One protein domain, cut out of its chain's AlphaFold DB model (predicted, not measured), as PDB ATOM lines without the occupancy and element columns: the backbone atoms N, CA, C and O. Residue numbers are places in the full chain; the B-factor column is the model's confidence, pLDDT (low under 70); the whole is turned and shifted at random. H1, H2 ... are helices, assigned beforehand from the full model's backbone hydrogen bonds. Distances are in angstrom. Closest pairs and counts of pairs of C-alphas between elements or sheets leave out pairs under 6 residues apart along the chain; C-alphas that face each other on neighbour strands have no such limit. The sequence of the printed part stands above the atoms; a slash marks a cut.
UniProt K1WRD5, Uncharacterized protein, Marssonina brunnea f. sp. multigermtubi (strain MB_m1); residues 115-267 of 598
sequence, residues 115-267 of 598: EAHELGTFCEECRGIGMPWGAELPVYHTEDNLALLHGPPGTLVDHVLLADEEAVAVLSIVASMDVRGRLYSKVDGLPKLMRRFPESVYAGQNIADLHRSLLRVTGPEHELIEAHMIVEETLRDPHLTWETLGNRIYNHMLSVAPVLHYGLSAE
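Overview. This is residues 115 to 267 of the 598 residues of an uncharacterized protein of Marssonina brunnea f. sp. multigermtubi (strain MB_m1) (UniProt K1WRD5). A long stretch without named elements, residues 115 to 164, leads into a core of three helices, H1, H3 and H4; short H2 lies at one end, H5 packs on H3 toward the other, and residues 258 to 267 stick out. The 153 printed residues include five named helices, H1 to H5 in order, and no named strand: all helix, with under half in named elements. The whole is compact, radius of gyration of the C-alphas 16.1 A, spanning 47 by 42 by 26 A.

Arrangement. H1, residues 165 to 179, touches the hub H3, residues 198 to 218, closest C-alphas Ala 175 and Gly 204, 4.3 A. H2, residues 190 to 196, is close to but not clearly touching H1. H4, residues 227 to 236, touches H3 at a steep tilt of 60 degrees, closest C-alphas His 211 and Ala 227, 6.2 A. H5, residues 242 to 256, touches H3 with H3's residues 210 to 214 alone, closest C-alphas Leu 210 and Gly 246, 7.1 A. In H1, H3, H4 and H5 every O i to N i+4 pair is within hydrogen-bond range; in H2, 2 of 3.

Along the chain. H1 begins at C-alpha 165 (1.382, -33.541, -1.982); H3 is 30.4 A long; H5 ends at C-alpha 256 (7.257, -58.183, 19.954).

Size, cuts and confidence. The printed part has no cut. Residues 257 to 267 are under pLDDT 70.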
ATOM      1  N   GLU A 115      23.063 -37.832   2.356       79.81
ATOM      2  CA  GLU A 115      23.409 -38.664   3.515       79.81
ATOM      3  C   GLU A 115      22.580 -38.306   4.756       79.81
ATOM      4  O   GLU A 115      22.359 -39.160   5.604       79.81
ATOM      5  N   ALA A 116      22.057 -37.077   4.840       77.31
ATOM      6  CA  ALA A 116      21.148 -36.656   5.906       77.31
ATOM      7  C   ALA A 116      19.672 -36.973   5.609       77.31
ATOM      8  O   ALA A 116      18.799 -36.639   6.416       77.31
ATOM      9  N   HIS A 117      19.364 -37.597   4.466       82.81
ATOM     10  CA  HIS A 117      18.014 -38.046   4.122       82.81
ATOM     11  C   HIS A 117      17.672 -39.365   4.816       82.81
ATOM     12  O   HIS A 117      17.355 -40.368   4.179       82.81
ATOM     13  N   GLU A 118      17.726 -39.354   6.141       83.81
ATOM     14  CA  GLU A 118      17.158 -40.425   6.948       83.81
ATOM     15  C   GLU A 118      15.629 -40.418   6.808       83.81
ATOM     16  O   GLU A 118      14.994 -39.364   6.667       83.81
ATOM     17  N   LEU A 119      15.027 -41.602   6.874       87.62
ATOM     18  CA  LEU A 119      13.577 -41.768   6.878       87.62
ATOM     19  C   LEU A 119      12.937 -40.921   7.993       87.62
ATOM     20  O   LEU A 119      13.465 -40.780   9.093       87.62
ATOM     21  N   GLY A 120      11.840 -40.242   7.675       86.81
ATOM     22  CA  GLY A 120      11.180 -39.292   8.565       86.81
ATOM     23  C   GLY A 120      11.932 -37.989   8.825       86.81
ATOM     24  O   GLY A 120      11.489 -37.195   9.662       86.81
ATOM     25  N   THR A 121      13.053 -37.727   8.149       89.75
ATOM     26  CA  THR A 121      13.846 -36.508   8.347       89.75
ATOM     27  C   THR A 121      13.594 -35.480   7.266       89.75
ATOM     28  O   THR A 121      13.847 -35.707   6.088       89.75
ATOM     29  N   PHE A 122      13.125 -34.306   7.691       93.12
ATOM     30  CA  PHE A 122      13.035 -33.144   6.820       93.12
ATOM     31  C   PHE A 122      14.424 -32.561   6.523       93.12
ATOM     32  O   PHE A 122      15.180 -32.242   7.449       93.12
ATOM     33  N   CYS A 123      14.722 -32.369   5.240       92.56
ATOM     34  CA  CYS A 123      15.938 -31.740   4.744       92.56
ATOM     35  C   CYS A 123      15.673 -30.288   4.332       92.56
ATOM     36  O   CYS A 123      14.853 -30.007   3.458       92.56
ATOM     37  N   GLU A 124      16.405 -29.351   4.933       91.25
ATOM     38  CA  GLU A 124      16.248 -27.918   4.653       91.25
ATOM     39  C   GLU A 124      16.737 -27.534   3.246       91.25
ATOM     40  O   GLU A 124      16.200 -26.593   2.663       91.25
ATOM     41  N   GLU A 125      17.699 -28.276   2.685       91.44
ATOM     42  CA  GLU A 125      18.305 -27.990   1.376       91.44
ATOM     43  C   GLU A 125      17.424 -28.431   0.206       91.44
ATOM     44  O   GLU A 125      17.160 -27.638  -0.695       91.44
ATOM     45  N   CYS A 126      16.943 -29.681   0.205       92.38
ATOM     46  CA  CYS A 126      16.039 -30.160  -0.846       92.38
ATOM     47  C   CYS A 126      14.562 -29.929  -0.542       92.38
ATOM     48  O   CYS A 126      13.729 -30.194  -1.405       92.38
ATOM     49  N   ARG A 127      14.230 -29.440   0.661       92.88
ATOM     50  CA  ARG A 127      12.852 -29.159   1.099       92.88
ATOM     51  C   ARG A 127      11.944 -30.395   1.077       92.88
ATOM     52  O   ARG A 127      10.722 -30.261   1.073       92.88
ATOM     53  N   GLY A 128      12.548 -31.578   1.065       91.31
ATOM     54  CA  GLY A 128      11.884 -32.872   1.081       91.31
ATOM     55  C   GLY A 128      11.948 -33.525   2.455       91.31
ATOM     56  O   GLY A 128      12.798 -33.191   3.283       91.31
ATOM     57  N   ILE A 129      11.059 -34.481   2.690       90.81
ATOM     58  CA  ILE A 129      11.139 -35.421   3.807       90.81
ATOM     59  C   ILE A 129      11.192 -36.836   3.233       90.81
ATOM     60  O   ILE A 129      10.413 -37.170   2.343       90.81
ATOM     61  N   GLY A 130      12.150 -37.648   3.681       88.25
ATOM     62  CA  GLY A 130      12.216 -39.045   3.260       88.25
ATOM     63  C   GLY A 130      11.077 -39.832   3.892       88.25
ATOM     64  O   GLY A 130      10.981 -39.861   5.113       88.25
ATOM     65  N   MET A 131      10.224 -40.456   3.084       90.88
ATOM     66  CA  MET A 131       9.085 -41.241   3.563       90.88
ATOM     67  C   MET A 131       9.106 -42.656   2.966       90.88
ATOM     68  O   MET A 131       9.685 -42.841   1.892       90.88
ATOM     69  N   PRO A 132       8.485 -43.654   3.627       86.06
ATOM     70  CA  PRO A 132       8.573 -45.062   3.211       86.06
ATOM     71  C   PRO A 132       8.030 -45.330   1.805       86.06
ATOM     72  O   PRO A 132       8.478 -46.241   1.117       86.06
ATOM     73  N   TRP A 133       7.087 -44.502   1.366       84.94
ATOM     74  CA  TRP A 133       6.424 -44.598   0.070       84.94
ATOM     75  C   TRP A 133       7.218 -43.956  -1.086       84.94
ATOM     76  O   TRP A 133       6.813 -44.022  -2.246       84.94
ATOM     77  N   GLY A 134       8.371 -43.340  -0.807       87.88
ATOM     78  CA  GLY A 134       9.214 -42.730  -1.834       87.88
ATOM     79  C   GLY A 134       8.515 -41.574  -2.554       87.88
ATOM     80  O   GLY A 134       8.096 -40.612  -1.917       87.88
ATOM     81  N   ALA A 135       8.435 -41.649  -3.886       82.81
ATOM     82  CA  ALA A 135       7.855 -40.595  -4.724       82.81
ATOM     83  C   ALA A 135       6.323 -40.664  -4.846       82.81
ATOM     84  O   ALA A 135       5.709 -39.660  -5.197       82.81
ATOM     85  N   GLU A 136       5.709 -41.812  -4.559       87.31
ATOM     86  CA  GLU A 136       4.272 -42.031  -4.743       87.31
ATOM     87  C   GLU A 136       3.570 -42.028  -3.386       87.31
ATOM     88  O   GLU A 136       3.899 -42.824  -2.517       87.31
ATOM     89  N   LEU A 137       2.610 -41.125  -3.177       88.56
ATOM     90  CA  LEU A 137       1.861 -41.077  -1.922       88.56
ATOM     91  C   LEU A 137       0.962 -42.314  -1.748       88.56
ATOM     92  O   LEU A 137       0.352 -42.761  -2.721       88.56
ATOM     93  N   PRO A 138       0.776 -42.821  -0.513       87.88
ATOM     94  CA  PRO A 138      -0.261 -43.801  -0.232       87.88
ATOM     95  C   PRO A 138      -1.629 -43.161  -0.490       87.88
ATOM     96  O   PRO A 138      -2.014 -42.211   0.190       87.88
ATOM     97  N   VAL A 139      -2.362 -43.670  -1.482       86.25
ATOM     98  CA  VAL A 139      -3.719 -43.204  -1.788       86.25
ATOM     99  C   VAL A 139      -4.722 -44.198  -1.226       86.25
ATOM    100  O   VAL A 139      -4.836 -45.330  -1.706       86.25
ATOM    101  N   TYR A 140      -5.487 -43.759  -0.232       88.44
ATOM    102  CA  TYR A 140      -6.624 -44.523   0.253       88.44
ATOM    103  C   TYR A 140      -7.782 -44.447  -0.744       88.44
ATOM    104  O   TYR A 140      -8.220 -43.358  -1.133       88.44
ATOM    105  N   HIS A 141      -8.283 -45.614  -1.138       89.25
ATOM    106  CA  HIS A 141      -9.451 -45.753  -1.996       89.25
ATOM    107  C   HIS A 141     -10.617 -46.277  -1.156       89.25
ATOM    108  O   HIS A 141     -10.452 -47.211  -0.373       89.25
ATOM    109  N   THR A 142     -11.794 -45.670  -1.301       88.88
ATOM    110  CA  THR A 142     -13.026 -46.169  -0.673       88.88
ATOM    111  C   THR A 142     -13.467 -47.499  -1.299       88.88
ATOM    112  O   THR A 142     -12.914 -47.928  -2.312       88.88
ATOM    113  N   GLU A 143     -14.501 -48.145  -0.743       90.62
ATOM    114  CA  GLU A 143     -15.098 -49.369  -1.315       90.62
ATOM    115  C   GLU A 143     -15.525 -49.196  -2.787       90.62
ATOM    116  O   GLU A 143     -15.457 -50.139  -3.572       90.62
ATOM    117  N   ASP A 144     -15.869 -47.966  -3.187       91.75
ATOM    118  CA  ASP A 144     -16.228 -47.588  -4.561       91.75
ATOM    119  C   ASP A 144     -15.011 -47.282  -5.462       91.75
ATOM    120  O   ASP A 144     -15.166 -46.769  -6.572       91.75
ATOM    121  N   ASN A 145     -13.790 -47.557  -4.994       91.50
ATOM    122  CA  ASN A 145     -12.524 -47.248  -5.667       91.50
ATOM    123  C   ASN A 145     -12.322 -45.746  -5.963       91.50
ATOM    124  O   ASN A 145     -11.640 -45.369  -6.920       91.50
ATOM    125  N   LEU A 146     -12.920 -44.869  -5.152       92.19
ATOM    126  CA  LEU A 146     -12.719 -43.424  -5.239       92.19
ATOM    127  C   LEU A 146     -11.610 -43.006  -4.275       92.19
ATOM    128  O   LEU A 146     -11.644 -43.348  -3.093       92.19
ATOM    129  N   ALA A 147     -10.635 -42.248  -4.778       90.94
ATOM    130  CA  ALA A 147      -9.578 -41.687  -3.950       90.94
ATOM    131  C   ALA A 147     -10.175 -40.713  -2.924       90.94
ATOM    132  O   ALA A 147     -10.918 -39.786  -3.273       90.94
ATOM    133  N   LEU A 148      -9.843 -40.915  -1.652       92.38
ATOM    134  CA  LEU A 148     -10.310 -40.049  -0.583       92.38
ATOM    135  C   LEU A 148      -9.559 -38.712  -0.634       92.38
ATOM    136  O   LEU A 148      -8.356 -38.648  -0.404       92.38
ATOM    137  N   LEU A 149     -10.277 -37.628  -0.931       95.19
ATOM    138  CA  LEU A 149      -9.672 -36.298  -1.079       95.19
ATOM    139  C   LEU A 149      -9.309 -35.648   0.262       95.19
ATOM    140  O   LEU A 149      -8.331 -34.907   0.338       95.19
ATOM    141  N   HIS A 150     -10.106 -35.907   1.302       96.56
ATOM    142  CA  HIS A 150      -9.957 -35.305   2.623       96.56
ATOM    143  C   HIS A 150      -9.977 -36.358   3.722       96.56
ATOM    144  O   HIS A 150     -10.803 -37.271   3.683       96.56
ATOM    145  N   GLY A 151      -9.138 -36.174   4.737       96.31
ATOM    146  CA  GLY A 151      -9.192 -36.992   5.939       96.31
ATOM    147  C   GLY A 151     -10.557 -36.894   6.642       96.31
ATOM    148  O   GLY A 151     -11.113 -35.791   6.742       96.31
ATOM    149  N   PRO A 152     -11.127 -38.017   7.114       96.19
ATOM    150  CA  PRO A 152     -12.418 -38.032   7.795       96.19
ATOM    151  C   PRO A 152     -12.376 -37.280   9.140       96.19
ATOM    152  O   PRO A 152     -11.334 -37.261   9.798       96.19
ATOM    153  N   PRO A 153     -13.502 -36.697   9.591       94.94
ATOM    154  CA  PRO A 153     -13.563 -35.976  10.860       94.94
ATOM    155  C   PRO A 153     -13.298 -36.879  12.069       94.94
ATOM    156  O   PRO A 153     -13.760 -38.021  12.106       94.94
ATOM    157  N   GLY A 154     -12.583 -36.358  13.074       92.50
ATOM    158  CA  GLY A 154     -12.250 -37.090  14.306       92.50
ATOM    159  C   GLY A 154     -11.111 -38.112  14.171       92.50
ATOM    160  O   GLY A 154     -10.891 -38.917  15.078       92.50
ATOM    161  N   THR A 155     -10.388 -38.098  13.050       96.81
ATOM    162  CA  THR A 155      -9.245 -38.984  12.775       96.81
ATOM    163  C   THR A 155      -7.912 -38.270  13.022       96.81
ATOM    164  O   THR A 155      -7.867 -37.067  13.277       96.81
ATOM    165  N   LEU A 156      -6.788 -38.989  12.949       96.12
ATOM    166  CA  LEU A 156      -5.457 -38.373  13.070       96.12
ATOM    167  C   LEU A 156      -5.126 -37.419  11.912       96.12
ATOM    168  O   LEU A 156      -4.329 -36.501  12.096       96.12
ATOM    169  N   VAL A 157      -5.763 -37.609  10.755       97.06
ATOM    170  CA  VAL A 157      -5.600 -36.795   9.541       97.06
ATOM    171  C   VAL A 157      -6.828 -35.920   9.266       97.06
ATOM    172  O   VAL A 157      -7.103 -35.584   8.118       97.06
ATOM    173  N   ASP A 158      -7.564 -35.537  10.312       96.81
ATOM    174  CA  ASP A 158      -8.813 -34.773  10.218       96.81
ATOM    175  C   ASP A 158      -8.720 -33.571   9.254       96.81
ATOM    176  O   ASP A 158      -7.892 -32.670   9.423       96.81
ATOM    177  N   HIS A 159      -9.576 -33.584   8.225       96.75
ATOM    178  CA  HIS A 159      -9.710 -32.568   7.176       96.75
ATOM    179  C   HIS A 159      -8.462 -32.295   6.315       96.75
ATOM    180  O   HIS A 159      -8.491 -31.402   5.462       96.75
ATOM    181  N   VAL A 160      -7.390 -33.073   6.462       97.31
ATOM    182  CA  VAL A 160      -6.172 -32.947   5.648       97.31
ATOM    183  C   VAL A 160      -6.489 -33.247   4.185       97.31
ATOM    184  O   VAL A 160      -7.172 -34.221   3.891       97.31
ATOM    185  N   LEU A 161      -5.982 -32.424   3.264       96.62
ATOM    186  CA  LEU A 161      -6.057 -32.660   1.818       96.62
ATOM    187  C   LEU A 161      -5.116 -33.812   1.427       96.62
ATOM    188  O   LEU A 161      -3.946 -33.581   1.142       96.62
ATOM    189  N   LEU A 162      -5.609 -35.050   1.427       95.62
ATOM    190  CA  LEU A 162      -4.785 -36.249   1.208       95.62
ATOM    191  C   LEU A 162      -4.286 -36.378  -0.238       95.62
ATOM    192  O   LEU A 162      -3.242 -36.974  -0.478       95.62
ATOM    193  N   ALA A 163      -5.010 -35.788  -1.191       92.88
ATOM    194  CA  ALA A 163      -4.615 -35.752  -2.597       92.88
ATOM    195  C   ALA A 163      -3.583 -34.650  -2.923       92.88
ATOM    196  O   ALA A 163      -3.071 -34.613  -4.041       92.88
ATOM    197  N   ASP A 164      -3.304 -33.729  -1.992       95.06
ATOM    198  CA  ASP A 164      -2.342 -32.640  -2.189       95.06
ATOM    199  C   ASP A 164      -0.990 -33.002  -1.555       95.06
ATOM    200  O   ASP A 164      -0.841 -33.057  -0.330       95.06
ATOM    201  N   GLU A 165       0.018 -33.216  -2.403       94.25
ATOM    202  CA  GLU A 165       1.382 -33.541  -1.982       94.25
ATOM    203  C   GLU A 165       1.990 -32.512  -1.026       94.25
ATOM    204  O   GLU A 165       2.684 -32.893  -0.078       94.25
ATOM    205  N   GLU A 166       1.714 -31.216  -1.211       95.25
ATOM    206  CA  GLU A 166       2.224 -30.180  -0.308       95.25
ATOM    207  C   GLU A 166       1.544 -30.275   1.060       95.25
ATOM    208  O   GLU A 166       2.199 -30.082   2.087       95.25
ATOM    209  N   ALA A 167       0.251 -30.605   1.102       96.31
ATOM    210  CA  ALA A 167      -0.488 -30.763   2.350       96.31
ATOM    211  C   ALA A 167       0.026 -31.964   3.159       96.31
ATOM    212  O   ALA A 167       0.225 -31.839   4.374       96.31
ATOM    213  N   VAL A 168       0.294 -33.097   2.503       96.56
ATOM    214  CA  VAL A 168       0.879 -34.288   3.143       96.56
ATOM    215  C   VAL A 168       2.330 -34.035   3.568       96.56
ATOM    216  O   VAL A 168       2.743 -34.446   4.659       96.56
ATOM    217  N   ALA A 169       3.094 -33.280   2.776       95.19
ATOM    218  CA  ALA A 169       4.438 -32.854   3.148       95.19
ATOM    219  C   ALA A 169       4.427 -31.942   4.388       95.19
ATOM    220  O   ALA A 169       5.216 -32.169   5.305       95.19
ATOM    221  N   VAL A 170       3.518 -30.953   4.478       97.00
ATOM    222  CA  VAL A 170       3.382 -30.103   5.682       97.00
ATOM    223  C   VAL A 170       3.119 -30.969   6.910       97.00
ATOM    224  O   VAL A 170       3.793 -30.789   7.923       97.00
ATOM    225  N   LEU A 171       2.165 -31.900   6.823       97.50
ATOM    226  CA  LEU A 171       1.817 -32.805   7.920       97.50
ATOM    227  C   LEU A 171       3.043 -33.584   8.406       97.50
ATOM    228  O   LEU A 171       3.361 -33.566   9.597       97.50
ATOM    229  N   SER A 172       3.766 -34.201   7.472       96.06
ATOM    230  CA  SER A 172       4.933 -35.042   7.759       96.06
ATOM    231  C   SER A 172       6.082 -34.235   8.375       96.06
ATOM    232  O   SER A 172       6.698 -34.650   9.360       96.06
ATOM    233  N   ILE A 173       6.343 -33.035   7.843       95.56
ATOM    234  CA  ILE A 173       7.373 -32.124   8.358       95.56
ATOM    235  C   ILE A 173       7.020 -31.650   9.765       95.56
ATOM    236  O   ILE A 173       7.887 -31.652  10.638       95.56
ATOM    237  N   VAL A 174       5.767 -31.255  10.007       97.00
ATOM    238  CA  VAL A 174       5.324 -30.800  11.332       97.00
ATOM    239  C   VAL A 174       5.473 -31.920  12.355       97.00
ATOM    240  O   VAL A 174       6.066 -31.676  13.404       97.00
ATOM    241  N   ALA A 175       5.045 -33.144  12.026       96.31
ATOM    242  CA  ALA A 175       5.219 -34.307  12.895       96.31
ATOM    243  C   ALA A 175       6.700 -34.541  13.249       96.31
ATOM    244  O   ALA A 175       7.061 -34.616  14.426       96.31
ATOM    245  N   SER A 176       7.582 -34.568  12.243       94.56
ATOM    246  CA  SER A 176       9.030 -34.761  12.426       94.56
ATOM    247  C   SER A 176       9.676 -33.653  13.267       94.56
ATOM    248  O   SER A 176      10.442 -33.922  14.200       94.56
ATOM    249  N   MET A 177       9.365 -32.387  12.972       94.69
ATOM    250  CA  MET A 177       9.929 -31.242  13.688       94.69
ATOM    251  C   MET A 177       9.489 -31.211  15.150       94.69
ATOM    252  O   MET A 177      10.319 -30.928  16.019       94.69
ATOM    253  N   ASP A 178       8.228 -31.532  15.427       95.81
ATOM    254  CA  ASP A 178       7.678 -31.535  16.779       95.81
ATOM    255  C   ASP A 178       8.241 -32.665  17.626       95.81
ATOM    256  O   ASP A 178       8.632 -32.426  18.774       95.81
ATOM    257  N   VAL A 179       8.349 -33.873  17.075       93.31
ATOM    258  CA  VAL A 179       8.995 -34.998  17.765       93.31
ATOM    259  C   VAL A 179      10.443 -34.657  18.128       93.31
ATOM    260  O   VAL A 179      10.901 -34.989  19.218       93.31
ATOM    261  N   ARG A 180      11.139 -33.894  17.277       91.56
ATOM    262  CA  ARG A 180      12.537 -33.472  17.485       91.56
ATOM    263  C   ARG A 180      12.706 -32.147  18.234       91.56
ATOM    264  O   ARG A 180      13.837 -31.698  18.418       91.56
ATOM    265  N   GLY A 181      11.619 -31.484  18.629       92.81
ATOM    266  CA  GLY A 181      11.661 -30.190  19.317       92.81
ATOM    267  C   GLY A 181      12.301 -29.055  18.503       92.81
ATOM    268  O   GLY A 181      12.896 -28.137  19.076       92.81
ATOM    269  N   ARG A 182      12.228 -29.100  17.165       93.50
ATOM    270  CA  ARG A 182      12.771 -28.049  16.288       93.50
ATOM    271  C   ARG A 182      11.757 -26.919  16.099       93.50
ATOM    272  O   ARG A 182      10.568 -27.137  15.930       93.50
ATOM    273  N   LEU A 183      12.246 -25.678  16.080       92.69
ATOM    274  CA  LEU A 183      11.401 -24.500  15.868       92.69
ATOM    275  C   LEU A 183      11.080 -24.316  14.379       92.69
ATOM    276  O   LEU A 183      12.002 -24.154  13.580       92.69
ATOM    277  N   TYR A 184       9.797 -24.202  14.020       95.38
ATOM    278  CA  TYR A 184       9.362 -23.955  12.633       95.38
ATOM    279  C   TYR A 184       9.949 -22.676  12.024       95.38
ATOM    280  O   TYR A 184      10.141 -22.585  10.817       95.38
ATOM    281  N   SER A 185      10.254 -21.671  12.854       93.12
ATOM    282  CA  SER A 185      10.820 -20.393  12.406       93.12
ATOM    283  C   SER A 185      12.249 -20.496  11.872       93.12
ATOM    284  O   SER A 185      12.754 -19.502  11.363       93.12
ATOM    285  N   LYS A 186      12.920 -21.638  12.054       93.00
ATOM    286  CA  LYS A 186      14.256 -21.882  11.496       93.00
ATOM    287  C   LYS A 186      14.215 -22.340  10.040       93.00
ATOM    288  O   LYS A 186      15.226 -22.228   9.365       93.00
ATOM    289  N   VAL A 187      13.064 -22.820   9.568       92.62
ATOM    290  CA  VAL A 187      12.887 -23.286   8.195       92.62
ATOM    291  C   VAL A 187      12.242 -22.167   7.385       92.62
ATOM    292  O   VAL A 187      11.067 -21.835   7.572       92.62
ATOM    293  N   ASP A 188      13.009 -21.570   6.476       93.56
ATOM    294  CA  ASP A 188      12.546 -20.425   5.693       93.56
ATOM    295  C   ASP A 188      11.286 -20.760   4.887       93.56
ATOM    296  O   ASP A 188      11.183 -21.789   4.228       93.56
ATOM    297  N   GLY A 189      10.268 -19.903   4.975       93.38
ATOM    298  CA  GLY A 189       8.997 -20.079   4.264       93.38
ATOM    299  C   GLY A 189       8.059 -21.178   4.789       93.38
ATOM    300  O   GLY A 189       6.866 -21.119   4.483       93.38
ATOM    301  N   LEU A 190       8.502 -22.082   5.673       94.94
ATOM    302  CA  LEU A 190       7.620 -23.079   6.300       94.94
ATOM    303  C   LEU A 190       6.444 -22.430   7.059       94.94
ATOM    304  O   LEU A 190       5.307 -22.833   6.828       94.94
ATOM    305  N   PRO A 191       6.615 -21.348   7.852       96.38
ATOM    306  CA  PRO A 191       5.475 -20.676   8.483       96.38
ATOM    307  C   PRO A 191       4.450 -20.091   7.501       96.38
ATOM    308  O   PRO A 191       3.318 -19.811   7.896       96.38
ATOM    309  N   LYS A 192       4.830 -19.838   6.241       94.94
ATOM    310  CA  LYS A 192       3.904 -19.409   5.183       94.94
ATOM    311  C   LYS A 192       3.116 -20.611   4.658       94.94
ATOM    312  O   LYS A 192       1.898 -20.501   4.549       94.94
ATOM    313  N   LEU A 193       3.783 -21.743   4.428       94.88
ATOM    314  CA  LEU A 193       3.163 -23.017   4.045       94.88
ATOM    315  C   LEU A 193       2.190 -23.533   5.113       94.88
ATOM    316  O   LEU A 193       1.041 -23.829   4.810       94.88
ATOM    317  N   MET A 194       2.581 -23.492   6.387       96.88
ATOM    318  CA  MET A 194       1.720 -23.851   7.521       96.88
ATOM    319  C   MET A 194       0.425 -23.025   7.595       96.88
ATOM    320  O   MET A 194      -0.589 -23.494   8.097       96.88
ATOM    321  N   ARG A 195       0.432 -21.771   7.115       95.94
ATOM    322  CA  ARG A 195      -0.791 -20.947   7.045       95.94
ATOM    323  C   ARG A 195      -1.692 -21.326   5.876       95.94
ATOM    324  O   ARG A 195      -2.873 -20.997   5.930       95.94
ATOM    325  N   ARG A 196      -1.129 -21.930   4.827       96.62
ATOM    326  CA  ARG A 196      -1.863 -22.420   3.657       96.62
ATOM    327  C   ARG A 196      -2.557 -23.749   3.958       96.62
ATOM    328  O   ARG A 196      -3.664 -23.934   3.478       96.62
ATOM    329  N   PHE A 197      -1.943 -24.592   4.792       97.50
ATOM    330  CA  PHE A 197      -2.447 -25.921   5.164       97.50
ATOM    331  C   PHE A 197      -2.597 -26.083   6.691       97.50
ATOM    332  O   PHE A 197      -1.848 -26.842   7.309       97.50
ATOM    333  N   PRO A 198      -3.502 -25.334   7.348       97.06
ATOM    334  CA  PRO A 198      -3.643 -25.385   8.803       97.06
ATOM    335  C   PRO A 198      -4.137 -26.745   9.326       97.06
ATOM    336  O   PRO A 198      -3.758 -27.126  10.433       97.06
ATOM    337  N   GLU A 199      -4.924 -27.484   8.548       97.25
ATOM    338  CA  GLU A 199      -5.408 -28.831   8.874       97.25
ATOM    339  C   GLU A 199      -4.237 -29.825   8.928       97.25
ATOM    340  O   GLU A 199      -4.068 -30.530   9.920       97.25
ATOM    341  N   SER A 200      -3.334 -29.779   7.939       97.81
ATOM    342  CA  SER A 200      -2.085 -30.559   7.934       97.81
ATOM    343  C   SER A 200      -1.197 -30.270   9.139       97.81
ATOM    344  O   SER A 200      -0.583 -31.180   9.691       97.81
ATOM    345  N   VAL A 201      -1.124 -29.007   9.574       97.62
ATOM    346  CA  VAL A 201      -0.372 -28.635  10.782       97.62
ATOM    347  C   VAL A 201      -0.983 -29.288  12.016       97.62
ATOM    348  O   VAL A 201      -0.250 -29.835  12.834       97.62
ATOM    349  N   TYR A 202      -2.307 -29.234  12.155       96.50
ATOM    350  CA  TYR A 202      -3.001 -29.823  13.296       96.50
ATOM    351  C   TYR A 202      -2.828 -31.345  13.338       96.50
ATOM    352  O   TYR A 202      -2.446 -31.891  14.371       96.50
ATOM    353  N   ALA A 203      -3.005 -32.014  12.199       97.44
ATOM    354  CA  ALA A 203      -2.774 -33.448  12.066       97.44
ATOM    355  C   ALA A 203      -1.320 -33.839  12.391       97.44
ATOM    356  O   ALA A 203      -1.084 -34.753  13.177       97.44
ATOM    357  N   GLY A 204      -0.331 -33.093  11.880       97.38
ATOM    358  CA  GLY A 204       1.080 -33.324  12.204       97.38
ATOM    359  C   GLY A 204       1.388 -33.169  13.700       97.38
ATOM    360  O   GLY A 204       2.154 -33.953  14.260       97.38
ATOM    361  N   GLN A 205       0.757 -32.201  14.372       97.00
ATOM    362  CA  GLN A 205       0.871 -32.014  15.825       97.00
ATOM    363  C   GLN A 205       0.231 -33.164  16.606       97.00
ATOM    364  O   GLN A 205       0.844 -33.659  17.551       97.00
ATOM    365  N   ASN A 206      -0.946 -33.633  16.183       95.94
ATOM    366  CA  ASN A 206      -1.591 -34.804  16.777       95.94
ATOM    367  C   ASN A 206      -0.702 -36.049  16.631       95.94
ATOM    368  O   ASN A 206      -0.469 -36.757  17.603       95.94
ATOM    369  N   ILE A 207      -0.118 -36.287  15.458       96.44
ATOM    370  CA  ILE A 207       0.809 -37.411  15.257       96.44
ATOM    371  C   ILE A 207       2.033 -37.297  16.180       96.44
ATOM    372  O   ILE A 207       2.439 -38.284  16.799       96.44
ATOM    373  N   ALA A 208       2.603 -36.100  16.335       96.19
ATOM    374  CA  ALA A 208       3.723 -35.885  17.249       96.19
ATOM    375  C   ALA A 208       3.343 -36.098  18.724       96.19
ATOM    376  O   ALA A 208       4.133 -36.647  19.496       96.19
ATOM    377  N   ASP A 209       2.145 -35.684  19.133       94.69
ATOM    378  CA  ASP A 209       1.633 -35.939  20.478       94.69
ATOM    379  C   ASP A 209       1.400 -37.442  20.709       94.69
ATOM    380  O   ASP A 209       1.697 -37.939  21.802       94.69
ATOM    381  N   LEU A 210       0.933 -38.181  19.694       94.50
ATOM    382  CA  LEU A 210       0.739 -39.632  19.775       94.50
ATOM    383  C   LEU A 210       2.082 -40.321  19.972       94.50
ATOM    384  O   LEU A 210       2.249 -41.083  20.922       94.50
ATOM    385  N   HIS A 211       3.073 -39.963  19.155       94.12
ATOM    386  CA  HIS A 211       4.447 -40.440  19.295       94.12
ATOM    387  C   HIS A 211       5.001 -40.197  20.709       94.12
ATOM    388  O   HIS A 211       5.569 -41.094  21.329       94.12
ATOM    389  N   ARG A 212       4.830 -38.988  21.267       92.88
ATOM    390  CA  ARG A 212       5.284 -38.673  22.638       92.88
ATOM    391  C   ARG A 212       4.543 -39.482  23.699       92.88
ATOM    392  O   ARG A 212       5.145 -39.837  24.710       92.88
ATOM    393  N   SER A 213       3.254 -39.738  23.499       90.81
ATOM    394  CA  SER A 213       2.443 -40.529  24.427       90.81
ATOM    395  C   SER A 213       2.896 -41.985  24.432       90.81
ATOM    396  O   SER A 213       3.117 -42.543  25.503       90.81
ATOM    397  N   LEU A 214       3.151 -42.551  23.252       89.12
ATOM    398  CA  LEU A 214       3.727 -43.885  23.101       89.12
ATOM    399  C   LEU A 214       5.097 -43.975  23.780       89.12
ATOM    400  O   LEU A 214       5.282 -44.832  24.635       89.12
ATOM    401  N   LEU A 215       5.994 -43.017  23.522       88.56
ATOM    402  CA  LEU A 215       7.319 -42.947  24.153       88.56
ATOM    403  C   LEU A 215       7.256 -42.937  25.691       88.56
ATOM    404  O   LEU A 215       8.097 -43.538  26.358       88.56
ATOM    405  N   ARG A 216       6.268 -42.245  26.275       87.88
ATOM    406  CA  ARG A 216       6.075 -42.208  27.736       87.88
ATOM    407  C   ARG A 216       5.654 -43.562  28.298       87.88
ATOM    408  O   ARG A 216       6.062 -43.890  29.406       87.88
ATOM    409  N   VAL A 217       4.838 -44.312  27.562       84.31
ATOM    410  CA  VAL A 217       4.321 -45.617  27.996       84.31
ATOM    411  C   VAL A 217       5.362 -46.720  27.799       84.31
ATOM    412  O   VAL A 217       5.468 -47.615  28.631       84.31
ATOM    413  N   THR A 218       6.145 -46.657  26.723       83.12
ATOM    414  CA  THR A 218       7.084 -47.722  26.340       83.12
ATOM    415  C   THR A 218       8.433 -47.606  27.042       83.12
ATOM    416  O   THR A 218       9.168 -48.582  27.132       83.12
ATOM    417  N   GLY A 219       8.781 -46.422  27.549       79.12
ATOM    418  CA  GLY A 219      10.093 -46.166  28.134       79.12
ATOM    419  C   GLY A 219      11.218 -46.093  27.085       79.12
ATOM    420  O   GLY A 219      10.990 -46.315  25.895       79.12
ATOM    421  N   PRO A 220      12.445 -45.738  27.509       77.19
ATOM    422  CA  PRO A 220      13.573 -45.488  26.607       77.19
ATOM    423  C   PRO A 220      14.255 -46.759  26.073       77.19
ATOM    424  O   PRO A 220      15.097 -46.650  25.187       77.19
ATOM    425  N   GLU A 221      13.944 -47.939  26.620       75.06
ATOM    426  CA  GLU A 221      14.598 -49.207  26.248       75.06
ATOM    427  C   GLU A 221      13.909 -49.937  25.087       75.06
ATOM    428  O   GLU A 221      14.437 -50.925  24.579       75.06
ATOM    429  N   HIS A 222      12.729 -49.481  24.664       76.00
ATOM    430  CA  HIS A 222      12.020 -50.058  23.529       76.00
ATOM    431  C   HIS A 222      12.390 -49.339  22.236       76.00
ATOM    432  O   HIS A 222      12.536 -48.116  22.213       76.00
ATOM    433  N   GLU A 223      12.538 -50.118  21.160       78.69
ATOM    434  CA  GLU A 223      12.715 -49.584  19.815       78.69
ATOM    435  C   GLU A 223      11.532 -48.661  19.506       78.69
ATOM    436  O   GLU A 223      10.365 -49.052  19.588       78.69
ATOM    437  N   LEU A 224      11.849 -47.388  19.285       75.38
ATOM    438  CA  LEU A 224      10.844 -46.348  19.174       75.38
ATOM    439  C   LEU A 224      10.209 -46.420  17.800       75.38
ATOM    440  O   LEU A 224      10.901 -46.346  16.789       75.38
ATOM    441  N   ILE A 225       8.881 -46.489  17.776       88.25
ATOM    442  CA  ILE A 225       8.144 -46.299  16.535       88.25
ATOM    443  C   ILE A 225       8.388 -44.876  16.081       88.25
ATOM    444  O   ILE A 225       7.969 -43.914  16.727       88.25
ATOM    445  N   GLU A 226       9.089 -44.756  14.965       90.69
ATOM    446  CA  GLU A 226       9.421 -43.463  14.416       90.69
ATOM    447  C   GLU A 226       8.162 -42.736  13.941       90.69
ATOM    448  O   GLU A 226       7.206 -43.330  13.437       90.69
ATOM    449  N   ALA A 227       8.170 -41.407  14.052       91.94
ATOM    450  CA  ALA A 227       7.036 -40.572  13.662       91.94
ATOM    451  C   ALA A 227       6.578 -40.826  12.215       91.94
ATOM    452  O   ALA A 227       5.386 -40.759  11.927       91.94
ATOM    453  N   HIS A 228       7.512 -41.145  11.314       93.44
ATOM    454  CA  HIS A 228       7.209 -41.397   9.908       93.44
ATOM    455  C   HIS A 228       6.376 -42.667   9.692       93.44
ATOM    456  O   HIS A 228       5.577 -42.701   8.761       93.44
ATOM    457  N   MET A 229       6.514 -43.672  10.563       93.69
ATOM    458  CA  MET A 229       5.706 -44.891  10.515       93.69
ATOM    459  C   MET A 229       4.263 -44.597  10.923       93.69
ATOM    460  O   MET A 229       3.328 -45.096  10.309       93.69
ATOM    461  N   ILE A 230       4.077 -43.735  11.930       95.06
ATOM    462  CA  ILE A 230       2.743 -43.282  12.346       95.06
ATOM    463  C   ILE A 230       2.087 -42.506  11.202       95.06
ATOM    464  O   ILE A 230       0.934 -42.768  10.878       95.06
ATOM    465  N   VAL A 231       2.827 -41.592  10.560       95.88
ATOM    466  CA  VAL A 231       2.330 -40.865   9.383       95.88
ATOM    467  C   VAL A 231       1.913 -41.842   8.282       95.88
ATOM    468  O   VAL A 231       0.793 -41.748   7.792       95.88
ATOM    469  N   GLU A 232       2.776 -42.788   7.911       94.50
ATOM    470  CA  GLU A 232       2.462 -43.785   6.884       94.50
ATOM    471  C   GLU A 232       1.193 -44.568   7.205       94.50
ATOM    472  O   GLU A 232       0.304 -44.654   6.358       94.50
ATOM    473  N   GLU A 233       1.069 -45.080   8.426       94.12
ATOM    474  CA  GLU A 233      -0.101 -45.859   8.818       94.12
ATOM    475  C   GLU A 233      -1.380 -45.010   8.761       94.12
ATOM    476  O   GLU A 233      -2.398 -45.469   8.248       94.12
ATOM    477  N   THR A 234      -1.322 -43.743   9.187       95.44
ATOM    478  CA  THR A 234      -2.475 -42.826   9.100       95.44
ATOM    479  C   THR A 234      -2.862 -42.437   7.675       95.44
ATOM    480  O   THR A 234      -4.014 -42.093   7.438       95.44
ATOM    481  N   LEU A 235      -1.931 -42.476   6.718       95.25
ATOM    482  CA  LEU A 235      -2.243 -42.231   5.306       95.25
ATOM    483  C   LEU A 235      -2.770 -43.492   4.615       95.25
ATOM    484  O   LEU A 235      -3.619 -43.392   3.731       95.25
ATOM    485  N   ARG A 236      -2.293 -44.672   5.030       94.12
ATOM    486  CA  ARG A 236      -2.805 -45.968   4.562       94.12
ATOM    487  C   ARG A 236      -4.219 -46.245   5.055       94.12
ATOM    488  O   ARG A 236      -4.990 -46.831   4.308       94.12
ATOM    489  N   ASP A 237      -4.552 -45.827   6.273       95.56
ATOM    490  CA  ASP A 237      -5.910 -45.881   6.815       95.56
ATOM    491  C   ASP A 237      -6.296 -44.524   7.436       95.56
ATOM    492  O   ASP A 237      -6.101 -44.286   8.635       95.56
ATOM    493  N   PRO A 238      -6.878 -43.615   6.631       96.44
ATOM    494  CA  PRO A 238      -7.305 -42.299   7.094       96.44
ATOM    495  C   PRO A 238      -8.395 -42.333   8.163       96.44
ATOM    496  O   PRO A 238      -8.643 -41.305   8.785       96.44
ATOM    497  N   HIS A 239      -9.062 -43.468   8.399       96.31
ATOM    498  CA  HIS A 239     -10.097 -43.596   9.428       96.31
ATOM    499  C   HIS A 239      -9.525 -43.837  10.829       96.31
ATOM    500  O   HIS A 239     -10.280 -43.868  11.807       96.31
ATOM    501  N   LEU A 240      -8.203 -43.974  10.953       95.88
ATOM    502  CA  LEU A 240      -7.549 -44.182  12.234       95.88
ATOM    503  C   LEU A 240      -7.735 -42.981  13.160       95.88
ATOM    504  O   LEU A 240      -7.258 -41.867  12.923       95.88
ATOM    505  N   THR A 241      -8.402 -43.247  14.277       95.81
ATOM    506  CA  THR A 241      -8.441 -42.338  15.415       95.81
ATOM    507  C   THR A 241      -7.182 -42.505  16.255       95.81
ATOM    508  O   THR A 241      -6.463 -43.507  16.175       95.81
ATOM    509  N   TRP A 242      -6.947 -41.519  17.115       92.56
ATOM    510  CA  TRP A 242      -5.893 -41.567  18.116       92.56
ATOM    511  C   TRP A 242      -5.912 -42.863  18.940       92.56
ATOM    512  O   TRP A 242      -4.888 -43.528  19.083       92.56
ATOM    513  N   GLU A 243      -7.083 -43.225  19.471       92.44
ATOM    514  CA  GLU A 243      -7.256 -44.391  20.341       92.44
ATOM    515  C   GLU A 243      -6.998 -45.694  19.584       92.44
ATOM    516  O   GLU A 243      -6.278 -46.562  20.074       92.44
ATOM    517  N   THR A 244      -7.540 -45.822  18.369       94.44
ATOM    518  CA  THR A 244      -7.404 -47.039  17.564       94.44
ATOM    519  C   THR A 244      -5.950 -47.287  17.179       94.44
ATOM    520  O   THR A 244      -5.447 -48.396  17.379       94.44
ATOM    521  N   LEU A 245      -5.245 -46.265  16.680       93.19
ATOM    522  CA  LEU A 245      -3.840 -46.415  16.304       93.19
ATOM    523  C   LEU A 245      -2.938 -46.593  17.529       93.19
ATOM    524  O   LEU A 245      -2.079 -47.472  17.523       93.19
ATOM    525  N   GLY A 246      -3.164 -45.821  18.596       90.62
ATOM    526  CA  GLY A 246      -2.427 -45.955  19.852       90.62
ATOM    527  C   GLY A 246      -2.535 -47.364  20.434       90.62
ATOM    528  O   GLY A 246      -1.514 -47.971  20.746       90.62
ATOM    529  N   ASN A 247      -3.745 -47.928  20.485       89.19
ATOM    530  CA  ASN A 247      -3.974 -49.301  20.943       89.19
ATOM    531  C   ASN A 247      -3.329 -50.335  20.016       89.19
ATOM    532  O   ASN A 247      -2.732 -51.297  20.495       89.19
ATOM    533  N   ARG A 248      -3.426 -50.159  18.692       90.56
ATOM    534  CA  ARG A 248      -2.821 -51.082  17.720       90.56
ATOM    535  C   ARG A 248      -1.304 -51.127  17.862       90.56
ATOM    536  O   ARG A 248      -0.734 -52.213  17.938       90.56
ATOM    537  N   ILE A 249      -0.674 -49.961  17.951       88.25
ATOM    538  CA  ILE A 249       0.761 -49.826  18.188       88.25
ATOM    539  C   ILE A 249       1.143 -50.442  19.537       88.25
ATOM    540  O   ILE A 249       2.056 -51.261  19.602       88.25
ATOM    541  N   TYR A 250       0.434 -50.084  20.603       84.88
ATOM    542  CA  TYR A 250       0.722 -50.574  21.945       84.88
ATOM    543  C   TYR A 250       0.654 -52.107  22.024       84.88
ATOM    544  O   TYR A 250       1.584 -52.751  22.507       84.88
ATOM    545  N   ASN A 251      -0.399 -52.703  21.460       86.81
ATOM    546  CA  ASN A 251      -0.556 -54.155  21.391       86.81
ATOM    547  C   ASN A 251       0.537 -54.820  20.543       86.81
ATOM    548  O   ASN A 251       1.027 -55.886  20.910       86.81
ATOM    549  N   HIS A 252       0.950 -54.192  19.436       84.94
ATOM    550  CA  HIS A 252       2.070 -54.685  18.638       84.94
ATOM    551  C   HIS A 252       3.365 -54.700  19.461       84.94
ATOM    552  O   HIS A 252       4.039 -55.728  19.519       84.94
ATOM    553  N   MET A 253       3.668 -53.624  20.188       82.12
ATOM    554  CA  MET A 253       4.856 -53.557  21.048       82.12
ATOM    555  C   MET A 253       4.837 -54.613  22.161       82.12
ATOM    556  O   MET A 253       5.857 -55.259  22.400       82.12
ATOM    557  N   LEU A 254       3.676 -54.858  22.779       81.00
ATOM    558  CA  LEU A 254       3.500 -55.940  23.757       81.00
ATOM    559  C   LEU A 254       3.714 -57.341  23.163       81.00
ATOM    560  O   LEU A 254       4.081 -58.259  23.892       81.00
ATOM    561  N   SER A 255       3.469 -57.521  21.861       82.88
ATOM    562  CA  SER A 255       3.645 -58.813  21.185       82.88
ATOM    563  C   SER A 255       5.093 -59.099  20.770       82.88
ATOM    564  O   SER A 255       5.492 -60.261  20.729       82.88
ATOM    565  N   VAL A 256       5.883 -58.057  20.477       77.31
ATOM    566  CA  VAL A 256       7.257 -58.183  19.954       77.31
ATOM    567  C   VAL A 256       8.299 -58.233  21.075       77.31
ATOM    568  O   VAL A 256       9.301 -58.938  20.954       77.31
ATOM    569  N   ALA A 257       8.071 -57.533  22.189       64.38
ATOM    570  CA  ALA A 257       8.983 -57.545  23.328       64.38
ATOM    571  C   ALA A 257       8.482 -58.518  24.415       64.38
ATOM    572  O   ALA A 257       7.394 -58.308  24.953       64.38
ATOM    573  N   PRO A 258       9.249 -59.556  24.809       55.91
ATOM    574  CA  PRO A 258       8.941 -60.327  26.008       55.91
ATOM    575  C   PRO A 258       9.070 -59.390  27.214       55.91
ATOM    576  O   PRO A 258      10.170 -59.063  27.657       55.91
ATOM    577  N   VAL A 259       7.926 -58.902  27.690       51.00
ATOM    578  CA  VAL A 259       7.804 -57.891  28.741       51.00
ATOM    579  C   VAL A 259       8.547 -58.350  29.998       51.00
ATOM    580  O   VAL A 259       8.076 -59.207  30.747       51.00
ATOM    581  N   LEU A 260       9.700 -57.740  30.280       46.25
ATOM    582  CA  LEU A 260      10.177 -57.623  31.653       46.25
ATOM    583  C   LEU A 260       9.200 -56.672  32.349       46.25
ATOM    584  O   LEU A 260       9.231 -55.465  32.132       46.25
ATOM    585  N   HIS A 261       8.261 -57.236  33.111       46.31
ATOM    586  CA  HIS A 261       7.244 -56.485  33.843       46.31
ATOM    587  C   HIS A 261       7.902 -55.524  34.845       46.31
ATOM    588  O   HIS A 261       8.193 -55.887  35.986       46.31
ATOM    589  N   TYR A 262       8.098 -54.273  34.437       47.56
ATOM    590  CA  TYR A 262       8.492 -53.181  35.317       47.56
ATOM    591  C   TYR A 262       7.286 -52.683  36.118       47.56
ATOM    592  O   TYR A 262       6.797 -51.592  35.867       47.56
ATOM    593  N   GLY A 263       6.786 -53.492  37.057       49.25
ATOM    594  CA  GLY A 263       6.011 -53.063  38.235       49.25
ATOM    595  C   GLY A 263       4.727 -52.230  38.059       49.25
ATOM    596  O   GLY A 263       4.093 -51.947  39.070       49.25
ATOM    597  N   LEU A 264       4.328 -51.849  36.845       50.53
ATOM    598  CA  LEU A 264       3.078 -51.148  36.568       50.53
ATOM    599  C   LEU A 264       1.935 -52.158  36.613       50.53
ATOM    600  O   LEU A 264       1.990 -53.220  35.983       50.53
ATOM    601  N   SER A 265       0.916 -51.847  37.402       49.78
ATOM    602  CA  SER A 265      -0.262 -52.698  37.536       49.78
ATOM    603  C   SER A 265      -1.053 -52.732  36.223       49.78
ATOM    604  O   SER A 265      -1.079 -51.762  35.466       49.78
ATOM    605  N   ALA A 266      -1.747 -53.842  35.950       46.34
ATOM    606  CA  ALA A 266      -2.619 -53.961  34.777       46.34
ATOM    607  C   ALA A 266      -3.697 -52.852  34.716       46.34
ATOM    608  O   ALA A 266      -4.173 -52.522  33.637       46.34
ATOM    609  N   GLU A 267      -4.043 -52.249  35.858       49.19
ATOM    610  CA  GLU A 267      -4.986 -51.129  35.978       49.19
ATOM    611  C   GLU A 267      -4.365 -49.774  35.596       49.19
ATOM    612  O   GLU A 267      -5.045 -48.952  34.988       49.19
TER     613      GLU A 267